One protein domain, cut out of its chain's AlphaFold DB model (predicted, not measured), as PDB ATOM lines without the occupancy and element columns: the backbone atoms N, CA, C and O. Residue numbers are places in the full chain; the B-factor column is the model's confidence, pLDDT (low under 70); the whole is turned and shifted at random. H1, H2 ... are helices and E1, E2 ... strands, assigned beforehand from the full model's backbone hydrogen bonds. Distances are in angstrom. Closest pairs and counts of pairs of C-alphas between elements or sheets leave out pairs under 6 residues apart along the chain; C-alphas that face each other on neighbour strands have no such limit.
ATOM      1  N   VAL A  15      59.765 -22.017  35.850       87.75
ATOM      2  CA  VAL A  15      59.615 -20.626  36.293       87.75
ATOM      3  C   VAL A  15      60.943 -19.931  36.042       87.75
ATOM      4  O   VAL A  15      61.946 -20.267  36.670       87.75
ATOM      5  N   LEU A  16      60.959 -19.013  35.081       87.00
ATOM      6  CA  LEU A  16      62.174 -18.426  34.533       87.00
ATOM      7  C   LEU A  16      62.224 -16.927  34.844       87.00
ATOM      8  O   LEU A  16      61.257 -16.220  34.540       87.00
ATOM      9  N   PRO A  17      63.328 -16.424  35.423       88.19
ATOM     10  CA  PRO A  17      63.508 -14.994  35.599       88.19
ATOM     11  C   PRO A  17      63.757 -14.345  34.238       88.19
ATOM     12  O   PRO A  17      64.598 -14.789  33.455       88.19
ATOM     13  N   VAL A  18      63.033 -13.273  33.956       86.50
ATOM     14  CA  VAL A  18      63.262 -12.416  32.799       86.50
ATOM     15  C   VAL A  18      63.785 -11.099  33.330       86.50
ATOM     16  O   VAL A  18      63.028 -10.323  33.904       86.50
ATOM     17  N   SER A  19      65.062 -10.833  33.084       86.94
ATOM     18  CA  SER A  19      65.666  -9.540  33.383       86.94
ATOM     19  C   SER A  19      66.442  -9.053  32.162       86.94
ATOM     20  O   SER A  19      67.279  -9.783  31.629       86.94
ATOM     21  N   TYR A  20      66.145  -7.842  31.691       84.25
ATOM     22  CA  TYR A  20      66.896  -7.171  30.624       84.25
ATOM     23  C   TYR A  20      66.699  -5.658  30.676       84.25
ATOM     24  O   TYR A  20      65.788  -5.146  31.328       84.25
ATOM     25  N   GLN A  21      67.559  -4.927  29.969       84.56
ATOM     26  CA  GLN A  21      67.424  -3.478  29.826       84.56
ATOM     27  C   GLN A  21      66.912  -3.119  28.426       84.56
ATOM     28  O   GLN A  21      67.500  -3.557  27.439       84.56
ATOM     29  N   THR A  22      65.847  -2.326  28.295       79.94
ATOM     30  CA  THR A  22      65.363  -1.839  26.990       79.94
ATOM     31  C   THR A  22      66.292  -0.757  26.414       79.94
ATOM     32  O   THR A  22      67.181  -0.245  27.098       79.94
ATOM     33  N   LEU A  23      66.136  -0.415  25.130       70.38
ATOM     34  CA  LEU A  23      66.959   0.598  24.443       70.38
ATOM     35  C   LEU A  23      66.970   2.002  25.103       70.38
ATOM     36  O   LEU A  23      68.034   2.626  25.105       70.38
ATOM     37  N   PRO A  24      65.876   2.509  25.710       76.25
ATOM     38  CA  PRO A  24      65.862   3.753  26.484       76.25
ATOM     39  C   PRO A  24      66.428   3.597  27.902       76.25
ATOM     40  O   PRO A  24      66.445   4.564  28.665       76.25
ATOM     41  N   GLY A  25      66.919   2.410  28.264       75.25
ATOM     42  CA  GLY A  25      67.561   2.146  29.546       75.25
ATOM     43  C   GLY A  25      66.605   1.709  30.656       75.25
ATOM     44  O   GLY A  25      67.048   1.602  31.803       75.25
ATOM     45  N   ALA A  26      65.328   1.455  30.348       80.31
ATOM     46  CA  ALA A  26      64.378   0.923  31.321       80.31
ATOM     47  C   ALA A  26      64.727  -0.532  31.657       80.31
ATOM     48  O   ALA A  26      65.121  -1.298  30.781       80.31
ATOM     49  N   PHE A  27      64.602  -0.911  32.926       82.00
ATOM     50  CA  PHE A  27      64.799  -2.293  33.352       82.00
ATOM     51  C   PHE A  27      63.465  -3.026  33.339       82.00
ATOM     52  O   PHE A  27      62.505  -2.573  33.963       82.00
ATOM     53  N   VAL A  28      63.439  -4.160  32.651       81.12
ATOM     54  CA  VAL A  28      62.354  -5.133  32.710       81.12
ATOM     55  C   VAL A  28      62.805  -6.238  33.651       81.12
ATOM     56  O   VAL A  28      63.884  -6.797  33.459       81.12
ATOM     57  N   ASP A  29      61.994  -6.519  34.668       84.38
ATOM     58  CA  ASP A  29      62.174  -7.633  35.597       84.38
ATOM     59  C   ASP A  29      60.813  -8.295  35.824       84.38
ATOM     60  O   ASP A  29      59.866  -7.639  36.267       84.38
ATOM     61  N   CYS A  30      60.685  -9.551  35.414       82.94
ATOM     62  CA  CYS A  30      59.422 -10.277  35.432       82.94
ATOM     63  C   CYS A  30      59.648 -11.797  35.439       82.94
ATOM     64  O   CYS A  30      60.777 -12.289  35.362       82.94
ATOM     65  N   THR A  31      58.564 -12.560  35.561       86.12
ATOM     66  CA  THR A  31      58.579 -14.022  35.626       86.12
ATOM     67  C   THR A  31      57.874 -14.632  34.422       86.12
ATOM     68  O   THR A  31      56.702 -14.375  34.144       86.12
ATOM     69  N   TYR A  32      58.574 -15.528  33.734       85.25
ATOM     70  CA  TYR A  32      58.004 -16.339  32.667       85.25
ATOM     71  C   TYR A  32      57.709 -17.746  33.181       85.25
ATOM     72  O   TYR A  32      58.599 -18.441  33.669       85.25
ATOM     73  N   VAL A  33      56.453 -18.175  33.075       87.12
ATOM     74  CA  VAL A  33      56.010 -19.499  33.514       87.12
ATOM     75  C   VAL A  33      55.694 -20.341  32.285       87.12
ATOM     76  O   VAL A  33      54.717 -20.080  31.582       87.12
ATOM     77  N   ALA A  34      56.518 -21.355  32.030       86.69
ATOM     78  CA  ALA A  34      56.369 -22.255  30.892       86.69
ATOM     79  C   ALA A  34      55.711 -23.577  31.306       86.69
ATOM     80  O   ALA A  34      56.030 -24.161  32.342       86.69
ATOM     81  N   PHE A  35      54.830 -24.069  30.442       86.31
ATOM     82  CA  PHE A  35      54.178 -25.368  30.518       86.31
ATOM     83  C   PHE A  35      54.586 -26.182  29.292       86.31
ATOM     84  O   PHE A  35      54.333 -25.777  28.151       86.31
ATOM     85  N   LEU A  36      55.230 -27.318  29.533       84.62
ATOM     86  CA  LEU A  36      55.776 -28.195  28.509       84.62
ATOM     87  C   LEU A  36      54.782 -29.325  28.247       84.62
ATOM     88  O   LEU A  36      54.493 -30.149  29.115       84.62
ATOM     89  N   ASN A  37      54.269 -29.378  27.023       80.75
ATOM     90  CA  ASN A  37      53.342 -30.407  26.582       80.75
ATOM     91  C   ASN A  37      54.068 -31.362  25.634       80.75
ATOM     92  O   ASN A  37      54.345 -31.006  24.489       80.75
ATOM     93  N   THR A  38      54.358 -32.576  26.107       73.69
ATOM     94  CA  THR A  38      54.965 -33.634  25.287       73.69
ATOM     95  C   THR A  38      53.934 -34.703  24.922       73.69
ATOM     96  O   THR A  38      53.093 -35.066  25.753       73.69
ATOM     97  N   PRO A  39      54.011 -35.281  23.713       68.88
ATOM     98  CA  PRO A  39      53.142 -36.390  23.326       68.88
ATOM     99  C   PRO A  39      53.515 -37.722  23.992       68.88
ATOM    100  O   PRO A  39      52.658 -38.596  24.110       68.88
ATOM    101  N   ALA A  40      54.749 -37.871  24.491       65.31
ATOM    102  CA  ALA A  40      55.194 -39.039  25.262       65.31
ATOM    103  C   ALA A  40      54.543 -39.139  26.662       65.31
ATOM    104  O   ALA A  40      54.548 -40.198  27.289       65.31
ATOM    105  N   GLY A  41      53.917 -38.057  27.141       63.53
ATOM    106  CA  GLY A  41      53.273 -37.987  28.450       63.53
ATOM    107  C   GLY A  41      54.205 -37.514  29.574       63.53
ATOM    108  O   GLY A  41      55.424 -37.443  29.443       63.53
ATOM    109  N   ARG A  42      53.610 -37.175  30.727       64.69
ATOM    110  CA  ARG A  42      54.281 -36.523  31.877       64.69
ATOM    111  C   ARG A  42      55.417 -37.339  32.523       64.69
ATOM    112  O   ARG A  42      56.200 -36.769  33.276       64.69
ATOM    113  N   GLY A  43      55.484 -38.654  32.294       61.94
ATOM    114  CA  GLY A  43      56.458 -39.551  32.934       61.94
ATOM    115  C   GLY A  43      57.894 -39.321  32.463       61.94
ATOM    116  O   GLY A  43      58.785 -39.155  33.295       61.94
ATOM    117  N   ASP A  44      58.088 -39.221  31.148       64.38
ATOM    118  CA  ASP A  44      59.402 -39.012  30.519       64.38
ATOM    119  C   ASP A  44      59.861 -37.546  30.609       64.38
ATOM    120  O   ASP A  44      61.049 -37.240  30.564       64.38
ATOM    121  N   LEU A  45      58.920 -36.626  30.846       75.00
ATOM    122  CA  LEU A  45      59.182 -35.201  31.056       75.00
ATOM    123  C   LEU A  45      59.994 -34.929  32.337       75.00
ATOM    124  O   LEU A  45      60.658 -33.903  32.452       75.00
ATOM    125  N   ARG A  46      59.943 -35.824  33.330       76.38
ATOM    126  CA  ARG A  46      60.477 -35.558  34.674       76.38
ATOM    127  C   ARG A  46      61.999 -35.406  34.708       76.38
ATOM    128  O   ARG A  46      62.496 -34.542  35.427       76.38
ATOM    129  N   GLU A  47      62.728 -36.244  33.977       75.56
ATOM    130  CA  GLU A  47      64.195 -36.180  33.919       75.56
ATOM    131  C   GLU A  47      64.651 -34.934  33.155       75.56
ATOM    132  O   GLU A  47      65.473 -34.166  33.654       75.56
ATOM    133  N   ALA A  48      64.019 -34.657  32.012       79.44
ATOM    134  CA  ALA A  48      64.250 -33.437  31.248       79.44
ATOM    135  C   ALA A  48      63.966 -32.173  32.076       79.44
ATOM    136  O   ALA A  48      64.766 -31.242  32.068       79.44
ATOM    137  N   LEU A  49      62.882 -32.154  32.860       82.38
ATOM    138  CA  LEU A  49      62.575 -31.041  33.759       82.38
ATOM    139  C   LEU A  49      63.593 -30.884  34.880       82.38
ATOM    140  O   LEU A  49      63.960 -29.757  35.204       82.38
ATOM    141  N   ALA A  50      64.087 -31.978  35.459       83.44
ATOM    142  CA  ALA A  50      65.155 -31.902  36.451       83.44
ATOM    143  C   ALA A  50      66.428 -31.279  35.856       83.44
ATOM    144  O   ALA A  50      67.075 -30.460  36.505       83.44
ATOM    145  N   HIS A  51      66.754 -31.605  34.602       84.19
ATOM    146  CA  HIS A  51      67.865 -30.975  33.894       84.19
ATOM    147  C   HIS A  51      67.600 -29.499  33.588       84.19
ATOM    148  O   HIS A  51      68.444 -28.662  33.893       84.19
ATOM    149  N   LEU A  52      66.433 -29.167  33.036       86.12
ATOM    150  CA  LEU A  52      66.067 -27.798  32.668       86.12
ATOM    151  C   LEU A  52      65.995 -26.867  33.880       86.12
ATOM    152  O   LEU A  52      66.501 -25.751  33.823       86.12
ATOM    153  N   THR A  53      65.430 -27.327  34.996       87.06
ATOM    154  CA  THR A  53      65.367 -26.550  36.249       87.06
ATOM    155  C   THR A  53      66.735 -26.352  36.903       87.06
ATOM    156  O   THR A  53      66.908 -25.400  37.657       87.06
ATOM    157  N   ALA A  54      67.714 -27.213  36.608       87.44
ATOM    158  CA  ALA A  54      69.087 -27.077  37.088       87.44
ATOM    159  C   ALA A  54      69.972 -26.184  36.195       87.44
ATOM    160  O   ALA A  54      71.097 -25.870  36.591       87.44
ATOM    161  N   GLN A  55      69.507 -25.793  35.001       88.56
ATOM    162  CA  GLN A  55      70.251 -24.882  34.128       88.56
ATOM    163  C   GLN A  55      70.291 -23.458  34.696       88.56
ATOM    164  O   GLN A  55      69.414 -23.033  35.445       88.56
ATOM    165  N   ASP A  56      71.312 -22.700  34.295       89.25
ATOM    166  CA  ASP A  56      71.388 -21.271  34.583       89.25
ATOM    167  C   ASP A  56      70.525 -20.478  33.589       89.25
ATOM    168  O   ASP A  56      70.764 -20.493  32.376       89.25
ATOM    169  N   TRP A  57      69.524 -19.778  34.117       89.00
ATOM    170  CA  TRP A  57      68.588 -18.937  33.365       89.00
ATOM    171  C   TRP A  57      68.813 -17.438  33.591       89.00
ATOM    172  O   TRP A  57      68.005 -16.627  33.154       89.00
ATOM    173  N   SER A  58      69.910 -17.036  34.239       89.06
ATOM    174  CA  SER A  58      70.204 -15.624  34.522       89.06
ATOM    175  C   SER A  58      70.305 -14.739  33.272       89.06
ATOM    176  O   SER A  58      70.018 -13.546  33.344       89.06
ATOM    177  N   THR A  59      70.656 -15.305  32.113       90.88
ATOM    178  CA  THR A  59      70.718 -14.594  30.822       90.88
ATOM    179  C   THR A  59      69.456 -14.741  29.973       90.88
ATOM    180  O   THR A  59      69.425 -14.234  28.851       90.88
ATOM    181  N   PHE A  60      68.414 -15.409  30.480       90.44
ATOM    182  CA  PHE A  60      67.206 -15.720  29.714       90.44
ATOM    183  C   PHE A  60      66.548 -14.464  29.136       90.44
ATOM    184  O   PHE A  60      66.304 -14.410  27.936       90.44
ATOM    185  N   GLY A  61      66.341 -13.420  29.946       88.75
ATOM    186  CA  GLY A  61      65.714 -12.177  29.478       88.75
ATOM    187  C   GLY A  61      66.460 -11.506  28.317       88.75
ATOM    188  O   GLY A  61      65.843 -11.120  27.326       88.75
ATOM    189  N   GLU A  62      67.790 -11.431  28.388       89.62
ATOM    190  CA  GLU A  62      68.631 -10.873  27.317       89.62
ATOM    191  C   GLU A  62      68.647 -11.750  26.053       89.62
ATOM    192  O   GLU A  62      68.749 -11.242  24.934       89.62
ATOM    193  N   GLU A  63      68.546 -13.073  26.195       92.19
ATOM    194  CA  GLU A  63      68.406 -13.993  25.060       92.19
ATOM    195  C   GLU A  63      67.057 -13.823  24.365       92.19
ATOM    196  O   GLU A  63      67.019 -13.705  23.141       92.19
ATOM    197  N   VAL A  64      65.973 -13.728  25.138       90.31
ATOM    198  CA  VAL A  64      64.623 -13.482  24.621       90.31
ATOM    199  C   VAL A  64      64.560 -12.150  23.888       90.31
ATOM    200  O   VAL A  64      64.113 -12.107  22.744       90.31
ATOM    201  N   LYS A  65      65.066 -11.074  24.498       89.56
ATOM    202  CA  LYS A  65      65.121  -9.754  23.863       89.56
ATOM    203  C   LYS A  65      65.867  -9.810  22.531       89.56
ATOM    204  O   LYS A  65      65.373  -9.313  21.524       89.56
ATOM    205  N   ARG A  66      67.057 -10.415  22.510       91.12
ATOM    206  CA  ARG A  66      67.868 -10.530  21.289       91.12
ATOM    207  C   ARG A  66      67.143 -11.318  20.207       91.12
ATOM    208  O   ARG A  66      67.068 -10.851  19.078       91.12
ATOM    209  N   TYR A  67      66.562 -12.458  20.568       91.69
ATOM    210  CA  TYR A  67      65.801 -13.274  19.632       91.69
ATOM    211  C   TYR A  67      64.610 -12.503  19.055       91.69
ATOM    212  O   TYR A  67      64.393 -12.549  17.848       91.69
ATOM    213  N   ALA A  68      63.870 -11.769  19.893       89.25
ATOM    214  CA  ALA A  68      62.733 -10.956  19.468       89.25
ATOM    215  C   ALA A  68      63.145  -9.804  18.535       89.25
ATOM    216  O   ALA A  68      62.428  -9.496  17.588       89.25
ATOM    217  N   LEU A  69      64.312  -9.189  18.764       88.00
ATOM    218  CA  LEU A  69      64.861  -8.156  17.876       88.00
ATOM    219  C   LEU A  69      65.324  -8.723  16.527       88.00
ATOM    220  O   LEU A  69      65.158  -8.061  15.504       88.00
ATOM    221  N   ASP A  70      65.874  -9.939  16.518       90.00
ATOM    222  CA  ASP A  70      66.274 -10.640  15.291       90.00
ATOM    223  C   ASP A  70      65.060 -11.195  14.515       90.00
ATOM    224  O   ASP A  70      65.143 -11.401  13.303       90.00
ATOM    225  N   HIS A  71      63.927 -11.408  15.195       87.94
ATOM    226  CA  HIS A  71      62.679 -11.949  14.640       87.94
ATOM    227  C   HIS A  71      61.475 -11.049  14.978       87.94
ATOM    228  O   HIS A  71      60.597 -11.452  15.750       87.94
ATOM    229  N   PRO A  72      61.416  -9.823  14.429       85.12
ATOM    230  CA  PRO A  72      60.333  -8.896  14.724       85.12
ATOM    231  C   PRO A  72      59.005  -9.395  14.146       85.12
ATOM    232  O   PRO A  72      58.960  -9.912  13.031       85.12
ATOM    233  N   VAL A  73      57.913  -9.164  14.878       83.75
ATOM    234  CA  VAL A  73      56.555  -9.316  14.340       83.75
ATOM    235  C   VAL A  73      56.216  -8.091  13.508       83.75
ATOM    236  O   VAL A  73      56.269  -6.959  13.991       83.75
ATOM    237  N   THR A  74      55.846  -8.320  12.258       81.50
ATOM    238  CA  THR A  74      55.536  -7.284  11.274       81.50
ATOM    239  C   THR A  74      54.055  -7.287  10.909       81.50
ATOM    240  O   THR A  74      53.324  -8.234  11.175       81.50
ATOM    241  N   ASP A  75      53.590  -6.211  10.278       75.44
ATOM    242  CA  ASP A  75      52.258  -6.146   9.663       75.44
ATOM    243  C   ASP A  75      52.071  -7.164   8.528       75.44
ATOM    244  O   ASP A  75      50.948  -7.579   8.257       75.44
ATOM    245  N   SER A  76      53.168  -7.578   7.889       75.69
ATOM    246  CA  SER A  76      53.164  -8.606   6.849       75.69
ATOM    247  C   SER A  76      52.939 -10.027   7.375       75.69
ATOM    248  O   SER A  76      52.647 -10.928   6.585       75.69
ATOM    249  N   ASP A  77      53.022 -10.232   8.693       77.81
ATOM    250  CA  ASP A  77      52.700 -11.506   9.322       77.81
ATOM    251  C   ASP A  77      51.181 -11.687   9.426       77.81
ATOM    252  O   ASP A  77      50.435 -10.792   9.835       77.81
ATOM    253  N   ALA A  78      50.705 -12.878   9.058       73.00
ATOM    254  CA  ALA A  78      49.278 -13.173   8.998       73.00
ATOM    255  C   ALA A  78      48.579 -12.863  10.338       73.00
ATOM    256  O   ALA A  78      48.895 -13.459  11.367       73.00
ATOM    257  N   GLY A  79      47.597 -11.957  10.306       78.31
ATOM    258  CA  GLY A  79      46.793 -11.577  11.473       78.31
ATOM    259  C   GLY A  79      47.286 -10.354  12.257       78.31
ATOM    260  O   GLY A  79      46.611  -9.966  13.209       78.31
ATOM    261  N   TRP A  80      48.393  -9.715  11.854       82.44
ATOM    262  CA  TRP A  80      48.995  -8.573  12.572       82.44
ATOM    263  C   TRP A  80      48.756  -7.199  11.923       82.44
ATOM    264  O   TRP A  80      49.210  -6.179  12.444       82.44
ATOM    265  N   GLU A  81      47.990  -7.141  10.832       81.44
ATOM    266  CA  GLU A  81      47.707  -5.928  10.040       81.44
ATOM    267  C   GLU A  81      47.038  -4.794  10.849       81.44
ATOM    268  O   GLU A  81      47.158  -3.617  10.508       81.44
ATOM    269  N   HIS A  82      46.332  -5.137  11.931       80.06
ATOM    270  CA  HIS A  82      45.621  -4.194  12.805       80.06
ATOM    271  C   HIS A  82      46.189  -4.109  14.223       80.06
ATOM    272  O   HIS A  82      45.664  -3.351  15.039       80.06
ATOM    273  N   ALA A  83      47.226  -4.885  14.527       80.12
ATOM    274  CA  ALA A  83      47.866  -4.825  15.826       80.12
ATOM    275  C   ALA A  83      48.653  -3.518  15.954       80.12
ATOM    276  O   ALA A  83      49.320  -3.074  15.012       80.12
ATOM    277  N   ASP A  84      48.586  -2.898  17.127       84.69
ATOM    278  CA  ASP A  84      49.467  -1.786  17.451       84.69
ATOM    279  C   ASP A  84      50.901  -2.279  17.728       84.69
ATOM    280  O   ASP A  84      51.241  -3.458  17.581       84.69
ATOM    281  N   GLN A  85      51.806  -1.341  18.006       82.19
ATOM    282  CA  GLN A  85      53.205  -1.669  18.279       82.19
ATOM    283  C   GLN A  85      53.361  -2.484  19.571       82.19
ATOM    284  O   GLN A  85      54.139  -3.432  19.587       82.19
ATOM    285  N   GLU A  86      52.592  -2.161  20.609       80.06
ATOM    286  CA  GLU A  86      52.649  -2.824  21.914       80.06
ATOM    287  C   GLU A  86      52.267  -4.305  21.799       80.06
ATOM    288  O   GLU A  86      53.024  -5.181  22.214       80.06
ATOM    289  N   MET A  87      51.156  -4.603  21.118       81.88
ATOM    290  CA  MET A  87      50.717  -5.975  20.863       81.88
ATOM    291  C   MET A  87      51.758  -6.784  20.079       81.88
ATOM    292  O   MET A  87      51.953  -7.971  20.347       81.88
ATOM    293  N   ARG A  88      52.434  -6.162  19.104       84.25
ATOM    294  CA  ARG A  88      53.483  -6.825  18.314       84.25
ATOM    295  C   ARG A  88      54.733  -7.108  19.136       84.25
ATOM    296  O   ARG A  88      55.288  -8.196  19.010       84.25
ATOM    297  N   GLU A  89      55.158  -6.173  19.980       84.44
ATOM    298  CA  GLU A  89      56.297  -6.373  20.882       84.44
ATOM    299  C   GLU A  89      56.010  -7.485  21.895       84.44
ATOM    300  O   GLU A  89      56.816  -8.407  22.035       84.44
ATOM    301  N   GLN A  90      54.820  -7.490  22.499       81.81
ATOM    302  CA  GLN A  90      54.403  -8.541  23.427       81.81
ATOM    303  C   GLN A  90      54.363  -9.924  22.758       81.81
ATOM    304  O   GLN A  90      54.776 -10.932  23.345       81.81
ATOM    305  N   ALA A  91      53.890  -9.990  21.514       83.88
ATOM    306  CA  ALA A  91      53.862 -11.226  20.745       83.88
ATOM    307  C   ALA A  91      55.261 -11.700  20.350       83.88
ATOM    308  O   ALA A  91      55.575 -12.877  20.530       83.88
ATOM    309  N   ALA A  92      56.113 -10.790  19.870       87.31
ATOM    310  CA  ALA A  92      57.509 -11.076  19.560       87.31
ATOM    311  C   ALA A  92      58.238 -11.615  20.797       87.31
ATOM    312  O   ALA A  92      58.894 -12.652  20.720       87.31
ATOM    313  N   PHE A  93      58.047 -10.976  21.954       87.06
ATOM    314  CA  PHE A  93      58.588 -11.429  23.230       87.06
ATOM    315  C   PHE A  93      58.085 -12.831  23.603       87.06
ATOM    316  O   PHE A  93      58.881 -13.710  23.926       87.06
ATOM    317  N   SER A  94      56.774 -13.072  23.516       83.81
ATOM    318  CA  SER A  94      56.172 -14.365  23.874       83.81
ATOM    319  C   SER A  94      56.684 -15.507  22.991       83.81
ATOM    320  O   SER A  94      57.009 -16.585  23.496       83.81
ATOM    321  N   MET A  95      56.798 -15.266  21.681       86.62
ATOM    322  CA  MET A  95      57.347 -16.235  20.729       86.62
ATOM    323  C   MET A  95      58.840 -16.467  20.949       86.62
ATOM    324  O   MET A  95      59.292 -17.611  20.922       86.62
ATOM    325  N   ALA A  96      59.599 -15.406  21.217       90.56
ATOM    326  CA  ALA A  96      61.018 -15.491  21.521       90.56
ATOM    327  C   ALA A  96      61.284 -16.292  22.802       90.56
ATOM    328  O   ALA A  96      62.145 -17.168  22.811       90.56
ATOM    329  N   ALA A  97      60.511 -16.057  23.862       88.44
ATOM    330  CA  ALA A  97      60.622 -16.795  25.115       88.44
ATOM    331  C   ALA A  97      60.374 -18.294  24.918       88.44
ATOM    332  O   ALA A  97      61.184 -19.116  25.353       88.44
ATOM    333  N   ALA A  98      59.319 -18.655  24.182       87.62
ATOM    334  CA  ALA A  98      59.047 -20.048  23.845       87.62
ATOM    335  C   ALA A  98      60.177 -20.665  23.001       87.62
ATOM    336  O   ALA A  98      60.607 -21.786  23.275       87.62
ATOM    337  N   ALA A  99      60.698 -19.928  22.014       89.31
ATOM    338  CA  ALA A  99      61.788 -20.389  21.160       89.31
ATOM    339  C   ALA A  99      63.084 -20.637  21.945       89.31
ATOM    340  O   ALA A  99      63.712 -21.676  21.760       89.31
ATOM    341  N   VAL A 100      63.465 -19.738  22.857       90.62
ATOM    342  CA  VAL A 100      64.664 -19.899  23.699       90.62
ATOM    343  C   VAL A 100      64.521 -21.102  24.637       90.62
ATOM    344  O   VAL A 100      65.465 -21.882  24.782       90.62
ATOM    345  N   VAL A 101      63.339 -21.304  25.236       89.00
ATOM    346  CA  VAL A 101      63.064 -22.498  26.056       89.00
ATOM    347  C   VAL A 101      63.209 -23.770  25.223       89.00
ATOM    348  O   VAL A 101      63.918 -24.685  25.637       89.00
ATOM    349  N   LEU A 102      62.595 -23.820  24.037       87.94
ATOM    350  CA  LEU A 102      62.690 -24.972  23.140       87.94
ATOM    351  C   LEU A 102      64.122 -25.234  22.676       87.94
ATOM    352  O   LEU A 102      64.544 -26.383  22.672       87.94
ATOM    353  N   GLN A 103      64.897 -24.201  22.347       88.12
ATOM    354  CA  GLN A 103      66.301 -24.352  21.951       88.12
ATOM    355  C   GLN A 103      67.140 -24.991  23.058       88.12
ATOM    356  O   GLN A 103      67.908 -25.913  22.797       88.12
ATOM    357  N   ARG A 104      66.968 -24.540  24.305       86.44
ATOM    358  CA  ARG A 104      67.676 -25.101  25.467       86.44
ATOM    359  C   ARG A 104      67.176 -26.491  25.855       86.44
ATOM    360  O   ARG A 104      67.910 -27.257  26.478       86.44
ATOM    361  N   ALA A 105      65.938 -26.812  25.493       83.25
ATOM    362  CA  ALA A 105      65.316 -28.095  25.765       83.25
ATOM    363  C   ALA A 105      65.420 -29.102  24.614       83.25
ATOM    364  O   ALA A 105      65.095 -30.261  24.832       83.25
ATOM    365  N   HIS A 106      65.885 -28.707  23.428       81.44
ATOM    366  CA  HIS A 106      65.864 -29.539  22.218       81.44
ATOM    367  C   HIS A 106      66.643 -30.855  22.367       81.44
ATOM    368  O   HIS A 106      66.242 -31.875  21.825       81.44
ATOM    369  N   GLU A 107      67.724 -30.868  23.151       79.38
ATOM    370  CA  GLU A 107      68.474 -32.105  23.427       79.38
ATOM    371  C   GLU A 107      67.833 -32.977  24.522       79.38
ATOM    372  O   GLU A 107      68.207 -34.136  24.695       79.38
ATOM    373  N   LEU A 108      66.888 -32.422  25.283       81.38
ATOM    374  CA  LEU A 108      66.268 -33.049  26.454       81.38
ATOM    375  C   LEU A 108      64.822 -33.483  26.200       81.38
ATOM    376  O   LEU A 108      64.312 -34.360  26.896       81.38
ATOM    377  N   LEU A 109      64.148 -32.850  25.244       80.31
ATOM    378  CA  LEU A 109      62.739 -33.034  24.946       80.31
ATOM    379  C   LEU A 109      62.545 -33.432  23.480       80.31
ATOM    380  O   LEU A 109      63.309 -32.995  22.624       80.31
ATOM    381  N   PRO A 110      61.508 -34.228  23.169       77.38
ATOM    382  CA  PRO A 110      61.136 -34.540  21.792       77.38
ATOM    383  C   PRO A 110      60.882 -33.286  20.941       77.38
ATOM    384  O   PRO A 110      60.353 -32.292  21.443       77.38
ATOM    385  N   ASP A 111      61.158 -33.368  19.638       77.38
ATOM    386  CA  ASP A 111      60.968 -32.264  18.679       77.38
ATOM    387  C   ASP A 111      59.513 -31.781  18.554       77.38
ATOM    388  O   ASP A 111      59.258 -30.661  18.116       77.38
ATOM    389  N   ASP A 112      58.546 -32.613  18.935       79.75
ATOM    390  CA  ASP A 112      57.115 -32.304  18.939       79.75
ATOM    391  C   ASP A 112      56.612 -31.764  20.289       79.75
ATOM    392  O   ASP A 112      55.403 -31.669  20.525       79.75
ATOM    393  N   THR A 113      57.530 -31.369  21.175       81.19
ATOM    394  CA  THR A 113      57.190 -30.687  22.423       81.19
ATOM    395  C   THR A 113      56.642 -29.297  22.140       81.19
ATOM    396  O   THR A 113      57.308 -28.450  21.549       81.19
ATOM    397  N   ALA A 114      55.435 -29.031  22.628       80.69
ATOM    398  CA  ALA A 114      54.844 -27.706  22.578       80.69
ATOM    399  C   ALA A 114      55.091 -26.959  23.892       80.69
ATOM    400  O   ALA A 114      54.896 -27.509  24.979       80.69
ATOM    401  N   VAL A 115      55.457 -25.681  23.791       81.94
ATOM    402  CA  VAL A 115      55.532 -24.773  24.939       81.94
ATOM    403  C   VAL A 115      54.320 -23.863  24.911       81.94
ATOM    404  O   VAL A 115      54.105 -23.108  23.966       81.94
ATOM    405  N   THR A 116      53.533 -23.929  25.972       81.19
ATOM    406  CA  THR A 116      52.546 -22.897  26.301       81.19
ATOM    407  C   THR A 116      53.061 -22.127  27.498       81.19
ATOM    408  O   THR A 116      53.715 -22.716  28.352       81.19
ATOM    409  N   ALA A 117      52.791 -20.835  27.592       80.12
ATOM    410  CA  ALA A 117      53.326 -20.041  28.685       80.12
ATOM    411  C   ALA A 117      52.383 -18.927  29.106       80.12
ATOM    412  O   ALA A 117      51.493 -18.520  28.360       80.12
ATOM    413  N   THR A 118      52.623 -18.437  30.314       79.94
ATOM    414  CA  THR A 118      52.068 -17.191  30.821       79.94
ATOM    415  C   THR A 118      53.209 -16.343  31.371       79.94
ATOM    416  O   THR A 118      54.197 -16.874  31.882       79.94
ATOM    417  N   SER A 119      53.083 -15.028  31.270       76.25
ATOM    418  CA  SER A 119      54.039 -14.080  31.834       76.25
ATOM    419  C   SER A 119      53.300 -12.927  32.487       76.25
ATOM    420  O   SER A 119      52.236 -12.527  32.021       76.25
ATOM    421  N   ASP A 120      53.887 -12.370  33.539       75.81
ATOM    422  CA  ASP A 120      53.491 -11.073  34.099       75.81
ATOM    423  C   ASP A 120      54.175  -9.891  33.384       75.81
ATOM    424  O   ASP A 120      53.902  -8.735  33.694       75.81
TER     425      ASP A 120
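What this domain is: This is residues 15 to 120 of the 126 residues of an uncharacterized protein of Comamonadaceae bacterium (UniProt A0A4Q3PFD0). A strongly twisted sheet of three antiparallel strands is covered on one face by two crossing helices: the long H3 runs slantwise over E2 and E3, and H2 stands up over E1 with its flank on H3. The short H1 sits off at one end, beside residues 104 to 105 of H3. The printed part has 106 residues, with three named helices and three named strands in the order E1, E2, H1, H2, H3, E3; the class is mixed, helices and strands, and the sheet's order is E1, E2, E3. The whole is compact, with a radius of gyration of the C-alphas of 14.8 A, and spans 41 by 31 by 22 A.

Where its parts are: In the sheet, E2 is the longest strand, residues 27 to 37, 31.1 A from first to last C-alpha. E1, residues 15 to 21, begins at C-alpha 15 (59.615, -20.626, 36.293) and is 19.9 A long. E3, residues 114 to 119, ends at C-alpha 119 (54.039, -14.080, 31.834). H3, residues 85 to 105, is 30.0 A long and begins at C-alpha 85 (53.205, -1.669, 18.279). H2 is residues 60 to 70, 15.3 A, and H1 is residues 45 to 54, 14.2 A.

How they stand to each other: E1 and E2 form a hairpin, antiparallel at 148 degrees, with N 16 and O 32 within hydrogen-bond range at 2.8 A. On the other side of E2, E3 is antiparallel to it at 146 degrees, with N 35 and O 116 at 2.7 A. H2 and H3 on one face of this sheet make two layers, helices over strands. H3 has a height over the sheet of 9.7 A and stands at 41 degrees to E3 on the local plane; the closest C-alphas of H3 and E3 are those of Ala 98 and Val 115, 6.0 A. H2 has a height of 8.2 A and its line rises 66 degrees from the local plane; its closest C-alpha pair with E1 is Gly 61 and Val 18, 4.1 A. H2 touches residues 92 to 100 of H3 at a steep tilt of 61 degrees, opposite ways, closest at the C-alphas of Val 64 and Ala 96, 5.2 A. H1 only just touches H3, with 3 pairs of C-alphas within 8 A, the closest those of Leu 52 and Ala 105, 7.0 A, and their lines are about perpendicular at 74 degrees. H1 only grazes the sheet, with its residues 45 to 53, and is apart from H2. In H1, H2 and H3 every O i to N i+4 pair is within hydrogen-bond range.

The domain as a whole: The C-alphas farthest apart are those of Pro 24 and Gly 43, 44.8 A. The printed part has no cut. The link from H2 to H3, residues 71 to 84, is long. The mean pLDDT of the printed part is 82.6, and residues 39 to 44 are under 70.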